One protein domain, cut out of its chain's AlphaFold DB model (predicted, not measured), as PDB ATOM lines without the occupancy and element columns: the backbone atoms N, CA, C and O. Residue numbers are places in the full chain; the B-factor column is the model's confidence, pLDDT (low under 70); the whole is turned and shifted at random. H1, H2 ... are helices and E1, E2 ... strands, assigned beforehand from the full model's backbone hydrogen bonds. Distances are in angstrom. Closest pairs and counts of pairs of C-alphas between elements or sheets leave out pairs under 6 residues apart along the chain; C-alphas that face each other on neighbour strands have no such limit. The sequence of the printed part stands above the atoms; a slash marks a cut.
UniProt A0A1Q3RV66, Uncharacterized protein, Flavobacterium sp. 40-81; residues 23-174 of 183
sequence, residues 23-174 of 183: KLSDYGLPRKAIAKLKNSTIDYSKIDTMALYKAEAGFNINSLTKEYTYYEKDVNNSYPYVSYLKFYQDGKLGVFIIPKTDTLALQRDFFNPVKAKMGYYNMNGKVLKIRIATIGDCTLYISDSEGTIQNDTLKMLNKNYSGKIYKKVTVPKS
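What this domain is: This is residues 23 to 174 of the 183 residues of an uncharacterized protein of Flavobacterium sp. 40-81 (UniProt A0A1Q3RV66). The domain is a closed barrel of eight strands, each antiparallel to its neighbours. E2 pairs onto E1 outside the ring, in a hairpin at one end, and two short helices, H1 and H2, are on the barrel. Before the strands begin, residues 23 to 51, with no named element, run round the outside of the barrel. The printed part has 152 residues, with named elements in the order E1, E2, E3, E4, H1, H2, E5, E6, E7, E8 and E9, and its class is mostly strand. The whole is compact, with a radius of gyration of the C-alphas of 15.3 A, and rounded, spanning 44 by 40 by 36 A.

How they stand to each other: After residues 23 to 51 comes E1, residues 52 to 61, which bends by 58 degrees at residue 56. E2, residues 68 to 72, forms a hairpin with E1, beside its residues 57 to 61; N 58 and O 71 are 2.9 A apart, within hydrogen-bond range. E3, residues 81 to 87, lies on the same side of E1 as E2, beside residues 52 to 55; it is antiparallel to E1 at 114 degrees, and N 53 and O 85 are 2.9 A apart. E4, residues 92 to 99, forms a hairpin with E3, with N 84 and O 96 at 2.8 A. H1, residues 100 to 104, is on the barrel; its closest C-alpha pair with E3 is that of Lys 100 and Tyr 81, 5.0 A apart. H2, residues 108 to 111, is outside the barrel at a height over the sheet of 9.2 A. It lies over none of the strands, but only just: 2 of its 4 C-alphas fall on E3 and 2 on E4. In H1, 0 of 1 O i to N i+4 pairs and 1 of 2 O i to N i+3 pairs are within hydrogen-bond range; H2 is too short for an O i to N i+4 pair. E5, residues 117 to 124, is the antiparallel neighbour of E4, with N 93 and O 119 at 2.9 A. From E5 a meander follows, each strand the antiparallel neighbour of the one before: E6, residues 127 to 136, E7, residues 139 to 150, E8, residues 153 to 158, and E9, residues 162 to 169. Its N and O pairs include N 122 and O 129 at 2.9 A, N 132 and O 143 at 2.9 A, N 148 and O 155 at 3.1 A, and N 156 and O 164 at 2.9 A. E9 closes the ring on the other side of E1 from E3, with N 54 and O 167 at 2.8 A. Across the barrel, E1 and E6 are apart, and so are E3 and E7.

Where its parts are: E1 begins at C-alpha 52 (166.646, -2.357, 48.026) and is 25.7 A long from first to last C-alpha. E2 measures 12.9 A, E3 19.6 A and E4 23.2 A; H1 measures 7.6 A and H2 5.8 A. E5 is 23.1 A long, E6 28.0 A, E8 16.5 A and E9 22.7 A. E7, the longest strand, covers 34.3 A and begins at C-alpha 139 (150.314, 13.721, 31.599). E9 ends at C-alpha 169 (168.862, -1.956, 52.874).

The domain as a whole: The C-alphas of Leu 64 and Ser 174, the two farthest apart, are 46.7 A from each other. The printed part has no cut. The links from E1 to E2 and from E2 to E3 are short, the others tight. The mean pLDDT of the printed part is 88.7; residues 39 to 41 and 72 to 79 are under 70.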
ATOM      1  N   LYS A  23     148.688   2.423  28.157       91.88
ATOM      2  CA  LYS A  23     148.500   1.298  29.087       91.88
ATOM      3  C   LYS A  23     148.880   1.703  30.516       91.88
ATOM      4  O   LYS A  23     149.920   2.347  30.723       91.88
ATOM      5  N   LEU A  24     148.058   1.279  31.472       93.75
ATOM      6  CA  LEU A  24     148.256   1.429  32.909       93.75
ATOM      7  C   LEU A  24     148.357   0.053  33.574       93.75
ATOM      8  O   LEU A  24     147.917  -0.951  33.017       93.75
ATOM      9  N   SER A  25     148.966   0.023  34.753       93.94
ATOM     10  CA  SER A  25     148.772  -1.060  35.725       93.94
ATOM     11  C   SER A  25     147.461  -0.862  36.488       93.94
ATOM     12  O   SER A  25     146.902   0.236  36.478       93.94
ATOM     13  N   ASP A  26     147.049  -1.876  37.251       92.81
ATOM     14  CA  ASP A  26     145.895  -1.809  38.166       92.81
ATOM     15  C   ASP A  26     146.038  -0.720  39.250       92.81
ATOM     16  O   ASP A  26     145.072  -0.356  39.910       92.81
ATOM     17  N   TYR A  27     147.242  -0.159  39.407       92.00
ATOM     18  CA  TYR A  27     147.571   0.909  40.353       92.00
ATOM     19  C   TYR A  27     147.678   2.290  39.683       92.00
ATOM     20  O   TYR A  27     148.225   3.224  40.264       92.00
ATOM     21  N   GLY A  28     147.217   2.428  38.434       91.12
ATOM     22  CA  GLY A  28     147.221   3.701  37.704       91.12
ATOM     23  C   GLY A  28     148.610   4.178  37.268       91.12
ATOM     24  O   GLY A  28     148.787   5.335  36.889       91.12
ATOM     25  N   LEU A  29     149.624   3.307  37.309       93.25
ATOM     26  CA  LEU A  29     150.994   3.641  36.909       93.25
ATOM     27  C   LEU A  29     151.208   3.365  35.416       93.25
ATOM     28  O   LEU A  29     150.724   2.340  34.928       93.25
ATOM     29  N   PRO A  30     151.975   4.205  34.693       93.50
ATOM     30  CA  PRO A  30     152.199   4.024  33.263       93.50
ATOM     31  C   PRO A  30     152.902   2.694  32.971       93.50
ATOM     32  O   PRO A  30     153.843   2.306  33.666       93.50
ATOM     33  N   ARG A  31     152.446   2.010  31.918       93.56
ATOM     34  CA  ARG A  31     153.013   0.761  31.375       93.56
ATOM     35  C   ARG A  31     153.296   0.822  29.878       93.56
ATOM     36  O   ARG A  31     153.693  -0.170  29.274       93.56
ATOM     37  N   LYS A  32     153.124   1.991  29.259       86.56
ATOM     38  CA  LYS A  32     153.654   2.245  27.919       86.56
ATOM     39  C   LYS A  32     155.171   2.308  28.017       86.56
ATOM     40  O   LYS A  32     155.676   3.217  28.666       86.56
ATOM     41  N   ALA A  33     155.876   1.379  27.375       79.94
ATOM     42  CA  ALA A  33     157.335   1.351  27.378       79.94
ATOM     43  C   ALA A  33     157.925   2.725  27.008       79.94
ATOM     44  O   ALA A  33     157.510   3.361  26.037       79.94
ATOM     45  N   ILE A  34     158.897   3.178  27.800       88.94
ATOM     46  CA  ILE A  34     159.668   4.401  27.545       88.94
ATOM     47  C   ILE A  34     161.030   4.038  26.963       88.94
ATOM     48  O   ILE A  34     161.530   2.932  27.171       88.94
ATOM     49  N   ALA A  35     161.652   4.979  26.255       89.69
ATOM     50  CA  ALA A  35     162.975   4.763  25.689       89.69
ATOM     51  C   ALA A  35     163.997   4.444  26.791       89.69
ATOM     52  O   ALA A  35     164.195   5.245  27.716       89.69
ATOM     53  N   LYS A  36     164.671   3.296  26.651       88.88
ATOM     54  CA  LYS A  36     165.800   2.900  27.497       88.88
ATOM     55  C   LYS A  36     166.911   3.953  27.434       88.88
ATOM     56  O   LYS A  36     167.033   4.706  26.464       88.88
ATOM     57  N   LEU A  37     167.732   4.007  28.477       87.56
ATOM     58  CA  LEU A  37     168.971   4.783  28.443       87.56
ATOM     59  C   LEU A  37     169.925   4.132  27.428       87.56
ATOM     60  O   LEU A  37     170.001   2.908  27.370       87.56
ATOM     61  N   LYS A  38     170.611   4.939  26.602       78.19
ATOM     62  CA  LYS A  38     171.510   4.427  25.550       78.19
ATOM     63  C   LYS A  38     172.548   3.469  26.148       78.19
ATOM     64  O   LYS A  38     173.118   3.772  27.196       78.19
ATOM     65  N   ASN A  39     172.756   2.346  25.459       60.09
ATOM     66  CA  ASN A  39     173.540   1.197  25.902       60.09
ATOM     67  C   ASN A  39     174.998   1.575  26.203       60.09
ATOM     68  O   ASN A  39     175.792   1.776  25.289       60.09
ATOM     69  N   SER A  40     175.359   1.595  27.483       60.41
ATOM     70  CA  SER A  40     176.652   1.058  27.903       60.41
ATOM     71  C   SER A  40     176.381  -0.291  28.554       60.41
ATOM     72  O   SER A  40     175.317  -0.494  29.141       60.41
ATOM     73  N   THR A  41     177.298  -1.240  28.391       69.81
ATOM     74  CA  THR A  41     177.245  -2.526  29.089       69.81
ATOM     75  C   THR A  41     177.066  -2.261  30.581       69.81
ATOM     76  O   THR A  41     177.868  -1.545  31.178       69.81
ATOM     77  N   ILE A  42     175.990  -2.782  31.173       78.75
ATOM     78  CA  ILE A  42     175.709  -2.563  32.593       78.75
ATOM     79  C   ILE A  42     176.677  -3.420  33.403       78.75
ATOM     80  O   ILE A  42     176.636  -4.647  33.334       78.75
ATOM     81  N   ASP A  43     177.530  -2.768  34.187       80.25
ATOM     82  CA  ASP A  43     178.382  -3.446  35.156       80.25
ATOM     83  C   ASP A  43     177.566  -3.815  36.408       80.25
ATOM     84  O   ASP A  43     177.409  -3.024  37.344       80.25
ATOM     85  N   TYR A  44     177.038  -5.040  36.423       81.44
ATOM     86  CA  TYR A  44     176.279  -5.579  37.554       81.44
ATOM     87  C   TYR A  44     177.127  -5.799  38.818       81.44
ATOM     88  O   TYR A  44     176.556  -5.991  39.886       81.44
ATOM     89  N   SER A  45     178.465  -5.723  38.754       81.12
ATOM     90  CA  SER A  45     179.305  -5.789  39.963       81.12
ATOM     91  C   SER A  45     179.167  -4.545  40.845       81.12
ATOM     92  O   SER A  45     179.519  -4.569  42.023       81.12
ATOM     93  N   LYS A  46     178.660  -3.439  40.283       82.81
ATOM     94  CA  LYS A  46     178.519  -2.153  40.976       82.81
ATOM     95  C   LYS A  46     177.134  -1.918  41.549       82.81
ATOM     96  O   LYS A  46     176.966  -0.947  42.278       82.81
ATOM     97  N   ILE A  47     176.151  -2.754  41.221       87.19
ATOM     98  CA  ILE A  47     174.777  -2.559  41.671       87.19
ATOM     99  C   ILE A  47     174.142  -3.865  42.116       87.19
ATOM    100  O   ILE A  47     174.106  -4.854  41.388       87.19
ATOM    101  N   ASP A  48     173.618  -3.858  43.335       89.25
ATOM    102  CA  ASP A  48     173.041  -5.056  43.915       89.25
ATOM    103  C   ASP A  48     171.582  -5.208  43.471       89.25
ATOM    104  O   ASP A  48     170.668  -4.549  43.975       89.25
ATOM    105  N   THR A  49     171.361  -6.100  42.506       89.50
ATOM    106  CA  THR A  49     170.016  -6.447  42.023       89.50
ATOM    107  C   THR A  49     169.228  -7.318  43.006       89.50
ATOM    108  O   THR A  49     168.060  -7.606  42.756       89.50
ATOM    109  N   MET A  50     169.813  -7.710  44.136       90.00
ATOM    110  CA  MET A  50     169.172  -8.450  45.225       90.00
ATOM    111  C   MET A  50     168.963  -7.597  46.482       90.00
ATOM    112  O   MET A  50     168.543  -8.124  47.510       90.00
ATOM    113  N   ALA A  51     169.186  -6.285  46.396       93.44
ATOM    114  CA  ALA A  51     168.935  -5.343  47.478       93.44
ATOM    115  C   ALA A  51     167.848  -4.317  47.131       93.44
ATOM    116  O   ALA A  51     167.420  -4.168  45.981       93.44
ATOM    117  N   LEU A  52     167.421  -3.584  48.159       96.38
ATOM    118  CA  LEU A  52     166.646  -2.357  48.026       96.38
ATOM    119  C   LEU A  52     167.521  -1.161  48.375       96.38
ATOM    120  O   LEU A  52     168.434  -1.274  49.187       96.38
ATOM    121  N   TYR A  53     167.191   0.000  47.824       96.12
ATOM    122  CA  TYR A  53     167.794   1.264  48.234       96.12
ATOM    123  C   TYR A  53     166.697   2.202  48.747       96.12
ATOM    124  O   TYR A  53     165.853   2.655  47.971       96.12
ATOM    125  N   LYS A  54     166.680   2.469  50.058       95.50
ATOM    126  CA  LYS A  54     165.707   3.331  50.750       95.50
ATOM    127  C   LYS A  54     166.146   4.786  50.638       95.50
ATOM    128  O   LYS A  54     167.289   5.098  50.953       95.50
ATOM    129  N   ALA A  55     165.255   5.687  50.229       93.12
ATOM    130  CA  ALA A  55     165.526   7.123  50.304       93.12
ATOM    131  C   ALA A  55     165.571   7.585  51.767       93.12
ATOM    132  O   ALA A  55     164.583   7.417  52.478       93.12
ATOM    133  N   GLU A  56     166.667   8.222  52.175       89.44
ATOM    134  CA  GLU A  56     166.857   8.715  53.550       89.44
ATOM    135  C   GLU A  56     166.868  10.241  53.649       89.44
ATOM    136  O   GLU A  56     166.336  10.813  54.598       89.44
ATOM    137  N   ALA A  57     167.426  10.919  52.647       87.69
ATOM    138  CA  ALA A  57     167.529  12.373  52.654       87.69
ATOM    139  C   ALA A  57     167.246  12.960  51.275       87.69
ATOM    140  O   ALA A  57     167.504  12.335  50.240       87.69
ATOM    141  N   GLY A  58     166.708  14.174  51.273       88.12
ATOM    142  CA  GLY A  58     166.708  15.052  50.116       88.12
ATOM    143  C   GLY A  58     167.801  16.105  50.258       88.12
ATOM    144  O   GLY A  58     168.275  16.398  51.356       88.12
ATOM    145  N   PHE A  59     168.223  16.669  49.136       89.81
ATOM    146  CA  PHE A  59     169.074  17.848  49.145       89.81
ATOM    147  C   PHE A  59     168.766  18.734  47.950       89.81
ATOM    148  O   PHE A  59     168.296  18.254  46.921       89.81
ATOM    149  N   ASN A  60     169.048  20.021  48.082       89.69
ATOM    150  CA  ASN A  60     169.075  20.956  46.966       89.69
ATOM    151  C   ASN A  60     170.464  21.581  46.887       89.69
ATOM    152  O   ASN A  60     171.122  21.766  47.911       89.69
ATOM    153  N   ILE A  61     170.906  21.882  45.674       87.62
ATOM    154  CA  ILE A  61     172.139  22.617  45.419       87.62
ATOM    155  C   ILE A  61     171.738  23.997  44.919       87.62
ATOM    156  O   ILE A  61     171.013  24.117  43.929       87.62
ATOM    157  N   ASN A  62     172.219  25.042  45.583       86.75
ATOM    158  CA  ASN A  62     172.084  26.389  45.054       86.75
ATOM    159  C   ASN A  62     172.900  26.490  43.753       86.75
ATOM    160  O   ASN A  62     174.103  26.226  43.733       86.75
ATOM    161  N   SER A  63     172.254  26.851  42.645       79.25
ATOM    162  CA  SER A  63     172.912  26.882  41.336       79.25
ATOM    163  C   SER A  63     174.012  27.946  41.241       79.25
ATOM    164  O   SER A  63     174.954  27.743  40.470       79.25
ATOM    165  N   LEU A  64     173.927  29.020  42.035       83.19
ATOM    166  CA  LEU A  64     174.875  30.135  42.084       83.19
ATOM    167  C   LEU A  64     176.011  29.870  43.080       83.19
ATOM    168  O   LEU A  64     177.173  29.910  42.689       83.19
ATOM    169  N   THR A  65     175.692  29.548  44.340       87.00
ATOM    170  CA  THR A  65     176.701  29.385  45.412       87.00
ATOM    171  C   THR A  65     177.298  27.979  45.480       87.00
ATOM    172  O   THR A  65     178.322  27.776  46.124       87.00
ATOM    173  N   LYS A  66     176.680  26.995  44.810       82.31
ATOM    174  CA  LYS A  66     177.011  25.556  44.888       82.31
ATOM    175  C   LYS A  66     176.883  24.951  46.289       82.31
ATOM    176  O   LYS A  66     177.279  23.804  46.500       82.31
ATOM    177  N   GLU A  67     176.289  25.683  47.225       84.19
ATOM    178  CA  GLU A  67     176.031  25.210  48.578       84.19
ATOM    179  C   GLU A  67     174.918  24.164  48.593       84.19
ATOM    180  O   GLU A  67     173.986  24.193  47.783       84.19
ATOM    181  N   TYR A  68     175.026  23.240  49.545       84.12
ATOM    182  CA  TYR A  68     174.067  22.164  49.736       84.12
ATOM    183  C   TYR A  68     173.139  22.486  50.899       84.12
ATOM    184  O   TYR A  68     173.591  22.723  52.017       84.12
ATOM    185  N   THR A  69     171.838  22.369  50.664       82.50
ATOM    186  CA  THR A  69     170.840  22.323  51.731       82.50
ATOM    187  C   THR A  69     170.317  20.899  51.827       82.50
ATOM    188  O   THR A  69     169.626  20.430  50.921       82.50
ATOM    189  N   TYR A  70     170.672  20.202  52.905       81.75
ATOM    190  CA  TYR A  70     170.184  18.855  53.198       81.75
ATOM    191  C   TYR A  70     168.932  18.923  54.064       81.75
ATOM    192  O   TYR A  70     168.812  19.781  54.933       81.75
ATOM    193  N   TYR A  71     168.014  17.992  53.840       77.12
ATOM    194  CA  TYR A  71     166.869  17.786  54.711       77.12
ATOM    195  C   TYR A  71     166.584  16.293  54.819       77.12
ATOM    196  O   TYR A  71     166.541  15.556  53.825       77.12
ATOM    197  N   GLU A  72     166.413  15.830  56.050       67.25
ATOM    198  CA  GLU A  72     166.052  14.447  56.315       67.25
ATOM    199  C   GLU A  72     164.630  14.181  55.819       67.25
ATOM    200  O   GLU A  72     163.711  14.971  56.040       67.25
ATOM    201  N   LYS A  73     164.424  13.045  55.146       61.72
ATOM    202  CA  LYS A  73     163.073  12.622  54.752       61.72
ATOM    203  C   LYS A  73     162.296  11.975  55.900       61.72
ATOM    204  O   LYS A  73     161.072  11.847  55.798       61.72
ATOM    205  N   ASP A  74     162.985  11.576  56.966       54.44
ATOM    206  CA  ASP A  74     162.382  10.917  58.126       54.44
ATOM    207  C   ASP A  74     161.811  11.896  59.165       54.44
ATOM    208  O   ASP A  74     161.086  11.459  60.055       54.44
ATOM    209  N   VAL A  75     161.947  13.217  58.981       52.97
ATOM    210  CA  VAL A  75     161.177  14.183  59.782       52.97
ATOM    211  C   VAL A  75     159.683  13.992  59.488       52.97
ATOM    212  O   VAL A  75     159.261  13.897  58.330       52.97
ATOM    213  N   ASN A  76     158.867  13.926  60.540       52.88
ATOM    214  CA  ASN A  76     157.415  13.689  60.527       52.88
ATOM    215  C   ASN A  76     156.577  14.670  59.673       52.88
ATOM    216  O   ASN A  76     155.357  14.563  59.660       52.88
ATOM    217  N   ASN A  77     157.190  15.608  58.945       53.53
ATOM    218  CA  ASN A  77     156.541  16.855  58.556       53.53
ATOM    219  C   ASN A  77     156.533  17.183  57.055       53.53
ATOM    220  O   ASN A  77     156.384  18.348  56.697       53.53
ATOM    221  N   SER A  78     156.718  16.221  56.139       59.47
ATOM    222  CA  SER A  78     156.694  16.589  54.704       59.47
ATOM    223  C   SER A  78     156.050  15.593  53.747       59.47
ATOM    224  O   SER A  78     155.408  16.034  52.802       59.47
ATOM    225  N   TYR A  79     156.166  14.275  53.941       68.44
ATOM    226  CA  TYR A  79     155.518  13.305  53.044       68.44
ATOM    227  C   TYR A  79     155.300  11.957  53.760       68.44
ATOM    228  O   TYR A  79     156.270  11.412  54.295       68.44
ATOM    229  N   PRO A  80     154.082  11.376  53.760       84.75
ATOM    230  CA  PRO A  80     153.768  10.167  54.535       84.75
ATOM    231  C   PRO A  80     154.278   8.868  53.886       84.75
ATOM    232  O   PRO A  80     153.878   7.775  54.277       84.75
ATOM    233  N   TYR A  81     155.185   8.968  52.910       88.62
ATOM    234  CA  TYR A  81     155.685   7.841  52.130       88.62
ATOM    235  C   TYR A  81     157.213   7.830  52.037       88.62
ATOM    236  O   TYR A  81     157.864   8.871  51.897       88.62
ATOM    237  N   VAL A  82     157.777   6.626  51.999       91.19
ATOM    238  CA  VAL A  82     159.186   6.351  51.719       91.19
ATOM    239  C   VAL A  82     159.309   5.776  50.314       91.19
ATOM    240  O   VAL A  82     158.529   4.922  49.901       91.19
ATOM    241  N   SER A  83     160.304   6.248  49.562       94.00
ATOM    242  CA  SER A  83     160.604   5.706  48.237       94.00
ATOM    243  C   SER A  83     161.747   4.701  48.304       94.00
ATOM    244  O   SER A  83     162.823   5.052  48.790       94.00
ATOM    245  N   TYR A  84     161.537   3.513  47.745       96.88
ATOM    246  CA  TYR A  84     162.546   2.472  47.571       96.88
ATOM    247  C   TYR A  84     162.866   2.285  46.089       96.88
ATOM    248  O   TYR A  84     161.964   2.296  45.249       96.88
ATOM    249  N   LEU A  85     164.141   2.077  45.772       97.19
ATOM    250  CA  LEU A  85     164.591   1.645  44.452       97.19
ATOM    251  C   LEU A  85     164.904   0.151  44.476       97.19
ATOM    252  O   LEU A  85     165.566  -0.332  45.397       97.19
ATOM    253  N   LYS A  86     164.479  -0.553  43.428       96.62
ATOM    254  CA  LYS A  86     164.871  -1.934  43.149       96.62
ATOM    255  C   LYS A  86     165.433  -2.030  41.742       96.62
ATOM    256  O   LYS A  86     164.725  -1.780  40.765       96.62
ATOM    257  N   PHE A  87     166.693  -2.431  41.652       94.81
ATOM    258  CA  PHE A  87     167.362  -2.678  40.383       94.81
ATOM    259  C   PHE A  87     167.124  -4.119  39.945       94.81
ATOM    260  O   PHE A  87     167.129  -5.043  40.763       94.81
ATOM    261  N   TYR A  88     166.887  -4.305  38.654       94.00
ATOM    262  CA  TYR A  88     166.693  -5.603  38.019       94.00
ATOM    263  C   TYR A  88     167.749  -5.807  36.929       94.00
ATOM    264  O   TYR A  88     168.502  -4.894  36.586       94.00
ATOM    265  N   GLN A  89     167.795  -7.009  36.365       90.25
ATOM    266  CA  GLN A  89     168.543  -7.263  35.136       90.25
ATOM    267  C   GLN A  89     167.983  -6.436  33.959       90.25
ATOM    268  O   GLN A  89     166.925  -5.804  34.054       90.25
ATOM    269  N   ASP A  90     168.734  -6.408  32.860       89.56
ATOM    270  CA  ASP A  90     168.419  -5.713  31.605       89.56
ATOM    271  C   ASP A  90     168.180  -4.204  31.753       89.56
ATOM    272  O   ASP A  90     167.436  -3.588  30.981       89.56
ATOM    273  N   GLY A  91     168.801  -3.602  32.770       92.44
ATOM    274  CA  GLY A  91     168.720  -2.169  33.020       92.44
ATOM    275  C   GLY A  91     167.353  -1.691  33.482       92.44
ATOM    276  O   GLY A  91     167.054  -0.513  33.316       92.44
ATOM    277  N   LYS A  92     166.497  -2.556  34.036       94.69
ATOM    278  CA  LYS A  92     165.173  -2.155  34.539       94.69
ATOM    279  C   LYS A  92     165.227  -1.708  36.001       94.69
ATOM    280  O   LYS A  92     165.942  -2.277  36.821       94.69
ATOM    281  N   LEU A  93     164.432  -0.700  36.343       95.88
ATOM    282  CA  LEU A  93     164.370  -0.092  37.673       95.88
ATOM    283  C   LEU A  93     162.916   0.060  38.114       95.88
ATOM    284  O   LEU A  93     162.126   0.671  37.401       95.88
ATOM    285  N   GLY A  94     162.580  -0.436  39.302       97.12
ATOM    286  CA  GLY A  94     161.302  -0.153  39.954       97.12
ATOM    287  C   GLY A  94     161.461   0.889  41.056       97.12
ATOM    288  O   GLY A  94     162.377   0.777  41.875       97.12
ATOM    289  N   VAL A  95     160.558   1.872  41.102       97.50
ATOM    290  CA  VAL A  95     160.416   2.779  42.252       97.50
ATOM    291  C   VAL A  95     159.130   2.455  42.994       97.50
ATOM    292  O   VAL A  95     158.040   2.602  42.439       97.50
ATOM    293  N   PHE A  96     159.264   2.058  44.253       97.06
ATOM    294  CA  PHE A  96     158.152   1.728  45.138       97.06
ATOM    295  C   PHE A  96     157.937   2.862  46.131       97.06
ATOM    296  O   PHE A  96     158.893   3.329  46.749       97.06
ATOM    297  N   ILE A  97     156.696   3.317  46.268       94.44
ATOM    298  CA  ILE A  97     156.300   4.362  47.214       94.44
ATOM    299  C   ILE A  97     155.455   3.680  48.285       94.44
ATOM    300  O   ILE A  97     154.338   3.261  48.005       94.44
ATOM    301  N   ILE A  98     156.021   3.513  49.478       94.44
ATOM    302  CA  ILE A  98     155.420   2.740  50.572       94.44
ATOM    303  C   ILE A  98     155.077   3.704  51.714       94.44
ATOM    304  O   ILE A  98     155.929   4.535  52.050       94.44
ATOM    305  N   PRO A  99     153.871   3.642  52.308       92.00
ATOM    306  CA  PRO A  99     153.533   4.432  53.491       92.00
ATOM    307  C   PRO A  99     154.554   4.230  54.611       92.00
ATOM    308  O   PRO A  99     155.013   3.114  54.840       92.00
ATOM    309  N   LYS A 100     154.919   5.299  55.330       89.44
ATOM    310  CA  LYS A 100     155.894   5.224  56.437       89.44
ATOM    311  C   LYS A 100     155.489   4.180  57.486       89.44
ATOM    312  O   LYS A 100     156.342   3.417  57.931       89.44
ATOM    313  N   THR A 101     154.198   4.100  57.807       90.00
ATOM    314  CA  THR A 101     153.616   3.108  58.728       90.00
ATOM    315  C   THR A 101     153.951   1.675  58.329       90.00
ATOM    316  O   THR A 101     154.322   0.862  59.169       90.00
ATOM    317  N   ASP A 102     153.917   1.391  57.030       92.25
ATOM    318  CA  ASP A 102     154.079   0.046  56.485       92.25
ATOM    319  C   ASP A 102     155.558  -0.348  56.365       92.25
ATOM    320  O   ASP A 102     155.896  -1.520  56.196       92.25
ATOM    321  N   THR A 103     156.476   0.619  56.485       90.31
ATOM    322  CA  THR A 103     157.920   0.346  56.434       90.31
ATOM    323  C   THR A 103     158.461  -0.355  57.677       90.31
ATOM    324  O   THR A 103     159.545  -0.932  57.605       90.31
ATOM    325  N   LEU A 104     157.706  -0.360  58.782       88.50
ATOM    326  CA  LEU A 104     158.059  -1.091  60.004       88.50
ATOM    327  C   LEU A 104     157.992  -2.614  59.812       88.50
ATOM    328  O   LEU A 104     158.709  -3.352  60.481       88.50
ATOM    329  N   ALA A 105     157.152  -3.081  58.884       92.56
ATOM    330  CA  ALA A 105     156.955  -4.493  58.584       92.56
ATOM    331  C   ALA A 105     156.767  -4.686  57.073       92.56
ATOM    332  O   ALA A 105     155.653  -4.814  56.566       92.56
ATOM    333  N   LEU A 106     157.882  -4.698  56.338       94.31
ATOM    334  CA  LEU A 106     157.862  -4.832  54.883       94.31
ATOM    335  C   LEU A 106     157.286  -6.182  54.440       94.31
ATOM    336  O   LEU A 106     157.789  -7.246  54.800       94.31
ATOM    337  N   GLN A 107     156.272  -6.123  53.579       95.31
ATOM    338  CA  GLN A 107     155.640  -7.289  52.973       95.31
ATOM    339  C   GLN A 107     156.109  -7.492  51.534       95.31
ATOM    340  O   GLN A 107     156.429  -6.544  50.815       95.31
ATOM    341  N   ARG A 108     156.101  -8.749  51.079       95.25
ATOM    342  CA  ARG A 108     156.551  -9.124  49.730       95.25
ATOM    343  C   ARG A 108     155.775  -8.374  48.645       95.25
ATOM    344  O   ARG A 108     156.371  -7.899  47.682       95.25
ATOM    345  N   ASP A 109     154.462  -8.245  48.815       95.81
ATOM    346  CA  ASP A 109     153.574  -7.613  47.837       95.81
ATOM    347  C   ASP A 109     153.769  -6.087  47.715       95.81
ATOM    348  O   ASP A 109     153.318  -5.477  46.747       95.81
ATOM    349  N   PHE A 110     154.505  -5.442  48.629       95.94
ATOM    350  CA  PHE A 110     154.926  -4.049  48.430       95.94
ATOM    351  C   PHE A 110     155.930  -3.894  47.285       95.94
ATOM    352  O   PHE A 110     156.028  -2.816  46.701       95.94
ATOM    353  N   PHE A 111     156.638  -4.969  46.933       95.75
ATOM    354  CA  PHE A 111     157.636  -4.990  45.863       95.75
ATOM    355  C   PHE A 111     157.123  -5.649  44.577       95.75
ATOM    356  O   PHE A 111     157.909  -5.988  43.693       95.75
ATOM    357  N   ASN A 112     155.804  -5.804  44.451       96.19
ATOM    358  CA  ASN A 112     155.169  -6.306  43.243       96.19
ATOM    359  C   ASN A 112     155.351  -5.303  42.082       96.19
ATOM    360  O   ASN A 112     154.903  -4.160  42.207       96.19
ATOM    361  N   PRO A 113     155.975  -5.677  40.947       95.75
ATOM    362  CA  PRO A 113     156.278  -4.751  39.858       95.75
ATOM    363  C   PRO A 113     155.087  -3.958  39.320       95.75
ATOM    364  O   PRO A 113     155.287  -2.817  38.916       95.75
ATOM    365  N   VAL A 114     153.852  -4.466  39.397       95.31
ATOM    366  CA  VAL A 114     152.648  -3.706  38.995       95.31
ATOM    367  C   VAL A 114     152.408  -2.451  39.855       95.31
ATOM    368  O   VAL A 114     151.789  -1.502  39.389       95.31
ATOM    369  N   LYS A 115     152.957  -2.401  41.078       95.75
ATOM    370  CA  LYS A 115     152.925  -1.238  41.986       95.75
ATOM    371  C   LYS A 115     154.116  -0.294  41.812       95.75
ATOM    372  O   LYS A 115     154.165   0.767  42.432       95.75
ATOM    373  N   ALA A 116     155.105  -0.672  41.004       96.75
ATOM    374  CA  ALA A 116     156.284   0.151  40.782       96.75
ATOM    375  C   ALA A 116     156.012   1.227  39.730       96.75
ATOM    376  O   ALA A 116     155.408   0.968  38.678       96.75
ATOM    377  N   LYS A 117     156.558   2.426  39.955       96.25
ATOM    378  CA  LYS A 117     156.853   3.315  38.829       96.25
ATOM    379  C   LYS A 117     157.943   2.645  38.010       96.25
ATOM    380  O   LYS A 117     159.000   2.302  38.550       96.25
ATOM    381  N   MET A 118     157.667   2.457  36.726       95.81
ATOM    382  CA  MET A 118     158.617   1.840  35.823       95.81
ATOM    383  C   MET A 118     159.767   2.790  35.498       95.81
ATOM    384  O   MET A 118     159.600   4.012  35.397       95.81
ATOM    385  N   GLY A 119     160.935   2.210  35.281       96.00
ATOM    386  CA  GLY A 119     162.116   2.953  34.913       96.00
ATOM    387  C   GLY A 119     163.204   2.076  34.328       96.00
ATOM    388  O   GLY A 119     163.111   0.843  34.281       96.00
ATOM    389  N   TYR A 120     164.254   2.762  33.900       95.69
ATOM    390  CA  TYR A 120     165.478   2.177  33.397       95.69
ATOM    391  C   TYR A 120     166.676   2.793  34.098       95.69
ATOM    392  O   TYR A 120     166.631   3.951  34.517       95.69
ATOM    393  N   TYR A 121     167.753   2.032  34.190       94.31
ATOM    394  CA  TYR A 121     169.035   2.503  34.668       94.31
ATOM    395  C   TYR A 121     170.158   2.064  33.737       94.31
ATOM    396  O   TYR A 121     170.030   1.110  32.970       94.31
ATOM    397  N   ASN A 122     171.262   2.792  33.814       92.62
ATOM    398  CA  ASN A 122     172.516   2.447  33.176       92.62
ATOM    399  C   ASN A 122     173.672   2.852  34.103       92.62
ATOM    400  O   ASN A 122     173.567   3.839  34.835       92.62
ATOM    401  N   MET A 123     174.757   2.086  34.060       87.81
ATOM    402  CA  MET A 123     175.977   2.284  34.829       87.81
ATOM    403  C   MET A 123     177.166   2.459  33.886       87.81
ATOM    404  O   MET A 123     177.367   1.656  32.978       87.81
ATOM    405  N   ASN A 124     177.977   3.485  34.138       84.31
ATOM    406  CA  ASN A 124     179.302   3.634  33.541       84.31
ATOM    407  C   ASN A 124     180.313   3.968  34.649       84.31
ATOM    408  O   ASN A 124     180.325   5.078  35.188       84.31
ATOM    409  N   GLY A 125     181.120   2.983  35.045       83.38
ATOM    410  CA  GLY A 125     181.981   3.095  36.222       83.38
ATOM    411  C   GLY A 125     181.160   3.339  37.493       83.38
ATOM    412  O   GLY A 125     180.326   2.518  37.865       83.38
ATOM    413  N   LYS A 126     181.390   4.471  38.170       84.25
ATOM    414  CA  LYS A 126     180.615   4.884  39.359       84.25
ATOM    415  C   LYS A 126     179.387   5.734  39.029       84.25
ATOM    416  O   LYS A 126     178.623   6.042  39.939       84.25
ATOM    417  N   VAL A 127     179.213   6.137  37.769       90.25
ATOM    418  CA  VAL A 127     178.126   7.022  37.347       90.25
ATOM    419  C   VAL A 127     176.878   6.193  37.070       90.25
ATOM    420  O   VAL A 127     176.866   5.357  36.165       90.25
ATOM    421  N   LEU A 128     175.829   6.456  37.844       92.75
ATOM    422  CA  LEU A 128     174.505   5.867  37.707       92.75
ATOM    423  C   LEU A 128     173.582   6.865  37.015       92.75
ATOM    424  O   LEU A 128     173.382   7.977  37.498       92.75
ATOM    425  N   LYS A 129     172.959   6.449  35.917       94.56
ATOM    426  CA  LYS A 129     171.875   7.189  35.266       94.56
ATOM    427  C   LYS A 129     170.583   6.425  35.457       94.56
ATOM    428  O   LYS A 129     170.558   5.219  35.231       94.56
ATOM    429  N   ILE A 130     169.510   7.119  35.823       95.38
ATOM    430  CA  ILE A 130     168.167   6.541  35.889       95.38
ATOM    431  C   ILE A 130     167.168   7.403  35.124       95.38
ATOM    432  O   ILE A 130     167.278   8.629  35.088       95.38
ATOM    433  N   ARG A 131     166.169   6.736  34.556       96.25
ATOM    434  CA  ARG A 131     165.021   7.324  33.872       96.25
ATOM    435  C   ARG A 131     163.748   6.702  34.419       96.25
ATOM    436  O   ARG A 131     163.621   5.482  34.396       96.25
ATOM    437  N   ILE A 132     162.804   7.515  34.877       95.81
ATOM    438  CA  ILE A 132     161.558   7.052  35.506       95.81
ATOM    439  C   ILE A 132     160.358   7.685  34.805       95.81
ATOM    440  O   ILE A 132     160.346   8.896  34.564       95.81
ATOM    441  N   ALA A 133     159.335   6.875  34.534       94.81
ATOM    442  CA  ALA A 133     158.025   7.344  34.092       94.81
ATOM    443  C   ALA A 133     157.105   7.622  35.287       94.81
ATOM    444  O   ALA A 133     157.038   6.853  36.246       94.81
ATOM    445  N   THR A 134     156.352   8.713  35.231       92.19
ATOM    446  CA  THR A 134     155.292   9.033  36.195       92.19
ATOM    447  C   THR A 134     154.153   9.718  35.462       92.19
ATOM    448  O   THR A 134     154.401  10.495  34.551       92.19
ATOM    449  N   ILE A 135     152.914   9.438  35.859       89.75
ATOM    450  CA  ILE A 135     151.766  10.240  35.440       89.75
ATOM    451  C   ILE A 135     151.498  11.268  36.537       89.75
ATOM    452  O   ILE A 135     151.466  10.912  37.713       89.75
ATOM    453  N   GLY A 136     151.350  12.528  36.152       86.50
ATOM    454  CA  GLY A 136     150.875  13.618  37.005       86.50
ATOM    455  C   GLY A 136     150.005  14.532  36.155       86.50
ATOM    456  O   GLY A 136     150.237  14.597  34.954       86.50
ATOM    457  N   ASP A 137     148.980  15.161  36.723       86.81
ATOM    458  CA  ASP A 137     148.085  16.072  35.987       86.81
ATOM    459  C   ASP A 137     147.655  15.505  34.624       86.81
ATOM    460  O   ASP A 137     147.752  16.145  33.576       86.81
ATOM    461  N   CYS A 138     147.269  14.222  34.631       86.69
ATOM    462  CA  CYS A 138     146.882  13.480  33.437       86.69
ATOM    463  C   CYS A 138     147.963  13.347  32.336       86.69
ATOM    464  O   CYS A 138     147.664  12.860  31.255       86.69
ATOM    465  N   THR A 139     149.221  13.702  32.581       89.50
ATOM    466  CA  THR A 139     150.314  13.721  31.599       89.50
ATOM    467  C   THR A 139     151.425  12.742  31.976       89.50
ATOM    468  O   THR A 139     151.782  12.597  33.145       89.50
ATOM    469  N   LEU A 140     152.011  12.064  30.981       91.69
ATOM    470  CA  LEU A 140     153.207  11.245  31.183       91.69
ATOM    471  C   LEU A 140     154.451  12.137  31.279       91.69
ATOM    472  O   LEU A 140     154.875  12.734  30.292       91.69
ATOM    473  N   TYR A 141     155.091  12.131  32.441       92.44
ATOM    474  CA  TYR A 141     156.382  12.759  32.686       92.44
ATOM    475  C   TYR A 141     157.509  11.731  32.696       92.44
ATOM    476  O   TYR A 141     157.421  10.676  33.334       92.44
ATOM    477  N   ILE A 142     158.607  12.085  32.029       94.19
ATOM    478  CA  ILE A 142     159.869  11.349  32.064       94.19
ATOM    479  C   ILE A 142     160.863  12.162  32.878       94.19
ATOM    480  O   ILE A 142     161.193  13.292  32.524       94.19
ATOM    481  N   SER A 143     161.345  11.578  33.969       93.31
ATOM    482  CA  SER A 143     162.372  12.189  34.811       93.31
ATOM    483  C   SER A 143     163.690  11.448  34.651       93.31
ATOM    484  O   SER A 143     163.763  10.240  34.867       93.31
ATOM    485  N   ASP A 144     164.724  12.198  34.281       95.06
ATOM    486  CA  ASP A 144     166.100  11.722  34.210       95.06
ATOM    487  C   ASP A 144     166.868  12.245  35.428       95.06
ATOM    488  O   ASP A 144     166.755  13.421  35.790       95.06
ATOM    489  N   SER A 145     167.667  11.382  36.049       95.00
ATOM    490  CA  SER A 145     168.626  11.788  37.077       95.00
ATOM    491  C   SER A 145     169.932  11.024  36.935       95.00
ATOM    492  O   SER A 145     169.971   9.902  36.426       95.00
ATOM    493  N   GLU A 146     171.002  11.666  37.376       95.19
ATOM    494  CA  GLU A 146     172.350  11.123  37.378       95.19
ATOM    495  C   GLU A 146     172.895  11.173  38.798       95.19
ATOM    496  O   GLU A 146     172.540  12.043  39.591       95.19
ATOM    497  N   GLY A 147     173.728  10.213  39.145       93.31
ATOM    498  CA  GLY A 147     174.294  10.127  40.466       93.31
ATOM    499  C   GLY A 147     175.512   9.243  40.510       93.31
ATOM    500  O   GLY A 147     176.004   8.758  39.490       93.31
ATOM    501  N   THR A 148     175.983   9.017  41.724       93.00
ATOM    502  CA  THR A 148     177.095   8.115  41.983       93.00
ATOM    503  C   THR A 148     176.702   7.046  42.982       93.00
ATOM    504  O   THR A 148     175.897   7.284  43.888       93.00
ATOM    505  N   ILE A 149     177.290   5.862  42.806       89.19
ATOM    506  CA  ILE A 149     177.306   4.820  43.828       89.19
ATOM    507  C   ILE A 149     178.659   4.821  44.534       89.19
ATOM    508  O   ILE A 149     179.719   4.751  43.903       89.19
ATOM    509  N   GLN A 150     178.620   4.908  45.857       88.12
ATOM    510  CA  GLN A 150     179.787   4.735  46.707       88.12
ATOM    511  C   GLN A 150     179.393   3.866  47.894       88.12
ATOM    512  O   GLN A 150     178.556   4.256  48.709       88.12
ATOM    513  N   ASN A 151     180.009   2.687  47.976       86.94
ATOM    514  CA  ASN A 151     179.643   1.646  48.931       86.94
ATOM    515  C   ASN A 151     178.131   1.366  48.838       86.94
ATOM    516  O   ASN A 151     177.604   1.144  47.749       86.94
ATOM    517  N   ASP A 152     177.430   1.463  49.959       91.31
ATOM    518  CA  ASP A 152     175.995   1.221  50.073       91.31
ATOM    519  C   ASP A 152     175.142   2.488  49.900       91.31
ATOM    520  O   ASP A 152     173.964   2.496  50.243       91.31
ATOM    521  N   THR A 153     175.710   3.580  49.378       93.44
ATOM    522  CA  THR A 153     175.004   4.858  49.210       93.44
ATOM    523  C   THR A 153     174.907   5.268  47.743       93.44
ATOM    524  O   THR A 153     175.900   5.292  47.017       93.44
ATOM    525  N   LEU A 154     173.697   5.643  47.326       94.62
ATOM    526  CA  LEU A 154     173.405   6.281  46.046       94.62
ATOM    527  C   LEU A 154     173.086   7.753  46.279       94.62
ATOM    528  O   LEU A 154     172.109   8.076  46.954       94.62
ATOM    529  N   LYS A 155     173.856   8.653  45.672       94.44
ATOM    530  CA  LYS A 155     173.541  10.085  45.652       94.44
ATOM    531  C   LYS A 155     173.052  10.456  44.261       94.44
ATOM    532  O   LYS A 155     173.854  10.532  43.339       94.44
ATOM    533  N   MET A 156     171.749  10.681  44.117       95.44
ATOM    534  CA  MET A 156     171.104  11.012  42.844       95.44
ATOM    535  C   MET A 156     170.765  12.497  42.774       95.44
ATOM    536  O   MET A 156     170.262  13.056  43.745       95.44
ATOM    537  N   LEU A 157     170.977  13.108  41.615       94.00
ATOM    538  CA  LEU A 157     170.704  14.509  41.314       94.00
ATOM    539  C   LEU A 157     169.876  14.603  40.029       94.00
ATOM    540  O   LEU A 157     170.179  13.966  39.018       94.00
ATOM    541  N   ASN A 158     168.805  15.388  40.061       90.31
ATOM    542  CA  ASN A 158     168.022  15.707  38.874       90.31
ATOM    543  C   ASN A 158     168.505  17.015  38.223       90.31
ATOM    544  O   ASN A 158     169.327  17.750  38.768       90.31
ATOM    545  N   LYS A 159     167.950  17.328  37.048       86.75
ATOM    546  CA  LYS A 159     168.294  18.539  36.281       86.75
ATOM    547  C   LYS A 159     167.964  19.858  36.996       86.75
ATOM    548  O   LYS A 159     168.508  20.890  36.625       86.75
ATOM    549  N   ASN A 160     167.119  19.824  38.026       85.25
ATOM    550  CA  ASN A 160     166.678  20.998  38.781       85.25
ATOM    551  C   ASN A 160     167.547  21.249  40.021       85.25
ATOM    552  O   ASN A 160     167.101  21.912  40.953       85.25
ATOM    553  N   TYR A 161     168.755  20.676  40.073       85.69
ATOM    554  CA  TYR A 161     169.656  20.762  41.224       85.69
ATOM    555  C   TYR A 161     169.051  20.226  42.533       85.69
ATOM    556  O   TYR A 161     169.522  20.547  43.621       85.69
ATOM    557  N   SER A 162     168.035  19.366  42.431       88.75
ATOM    558  CA  SER A 162     167.424  18.676  43.562       88.75
ATOM    559  C   SER A 162     167.781  17.197  43.521       88.75
ATOM    560  O   SER A 162     167.795  16.561  42.464       88.75
ATOM    561  N   GLY A 163     168.096  16.627  44.671       91.06
ATOM    562  CA  GLY A 163     168.635  15.288  44.767       91.06
ATOM    563  C   GLY A 163     168.090  14.492  45.935       91.06
ATOM    564  O   GLY A 163     167.407  14.998  46.826       91.06
ATOM    565  N   LYS A 164     168.386  13.198  45.897       92.75
ATOM    566  CA  LYS A 164     168.038  12.237  46.938       92.75
ATOM    567  C   LYS A 164     169.234  11.359  47.241       92.75
ATOM    568  O   LYS A 164     169.940  10.925  46.331       92.75
ATOM    569  N   ILE A 165     169.417  11.075  48.520       93.94
ATOM    570  CA  ILE A 165     170.347  10.062  49.000       93.94
ATOM    571  C   ILE A 165     169.537   8.808  49.299       93.94
ATOM    572  O   ILE A 165     168.547   8.864  50.035       93.94
ATOM    573  N   TYR A 166     169.958   7.688  48.722       95.25
ATOM    574  CA  TYR A 166     169.431   6.373  49.040       95.25
ATOM    575  C   TYR A 166     170.512   5.530  49.699       95.25
ATOM    576  O   TYR A 166     171.647   5.515  49.226       95.25
ATOM    577  N   LYS A 167     170.151   4.789  50.743       95.38
ATOM    578  CA  LYS A 167     171.021   3.780  51.349       95.38
ATOM    579  C   LYS A 167     170.519   2.383  51.039       95.38
ATOM    580  O   LYS A 167     169.311   2.141  51.011       95.38
ATOM    581  N   LYS A 168     171.451   1.473  50.781       95.50
ATOM    582  CA  LYS A 168     171.175   0.054  50.603       95.50
ATOM    583  C   LYS A 168     170.584  -0.498  51.897       95.50
ATOM    584  O   LYS A 168     171.104  -0.248  52.980       95.50
ATOM    585  N   VAL A 169     169.506  -1.257  51.769       93.44
ATOM    586  CA  VAL A 169     168.862  -1.956  52.874       93.44
ATOM    587  C   VAL A 169     168.796  -3.429  52.517       93.44
ATOM    588  O   VAL A 169     168.260  -3.815  51.472       93.44
ATOM    589  N   THR A 170     169.350  -4.250  53.402       87.56
ATOM    590  CA  THR A 170     169.249  -5.702  53.310       87.56
ATOM    591  C   THR A 170     167.892  -6.132  53.846       87.56
ATOM    592  O   THR A 170     167.525  -5.802  54.971       87.56
ATOM    593  N   VAL A 171     167.152  -6.882  53.039       91.50
ATOM    594  CA  VAL A 171     165.864  -7.472  53.414       91.50
ATOM    595  C   VAL A 171     165.889  -8.978  53.151       91.50
ATOM    596  O   VAL A 171     166.740  -9.440  52.382       91.50
ATOM    597  N   PRO A 172     164.976  -9.769  53.745       93.69
ATOM    598  CA  PRO A 172     164.876 -11.185  53.429       93.69
ATOM    599  C   PRO A 172     164.732 -11.407  51.921       93.69
ATOM    600  O   PRO A 172     163.904 -10.770  51.265       93.69
ATOM    601  N   LYS A 173     165.513 -12.341  51.367       91.19
ATOM    602  CA  LYS A 173     165.501 -12.647  49.925       91.19
ATOM    603  C   LYS A 173     164.102 -12.997  49.415       91.19
ATOM    604  O   LYS A 173     163.724 -12.596  48.315       91.19
ATOM    605  N   SER A 174     163.299 -13.651  50.253       93.56
ATOM    606  CA  SER A 174     161.902 -13.993  49.976       93.56
ATOM    607  C   SER A 174     161.013 -12.784  49.668       93.56
ATOM    608  O   SER A 174     159.974 -12.967  49.043       93.56
TER     609      SER A 174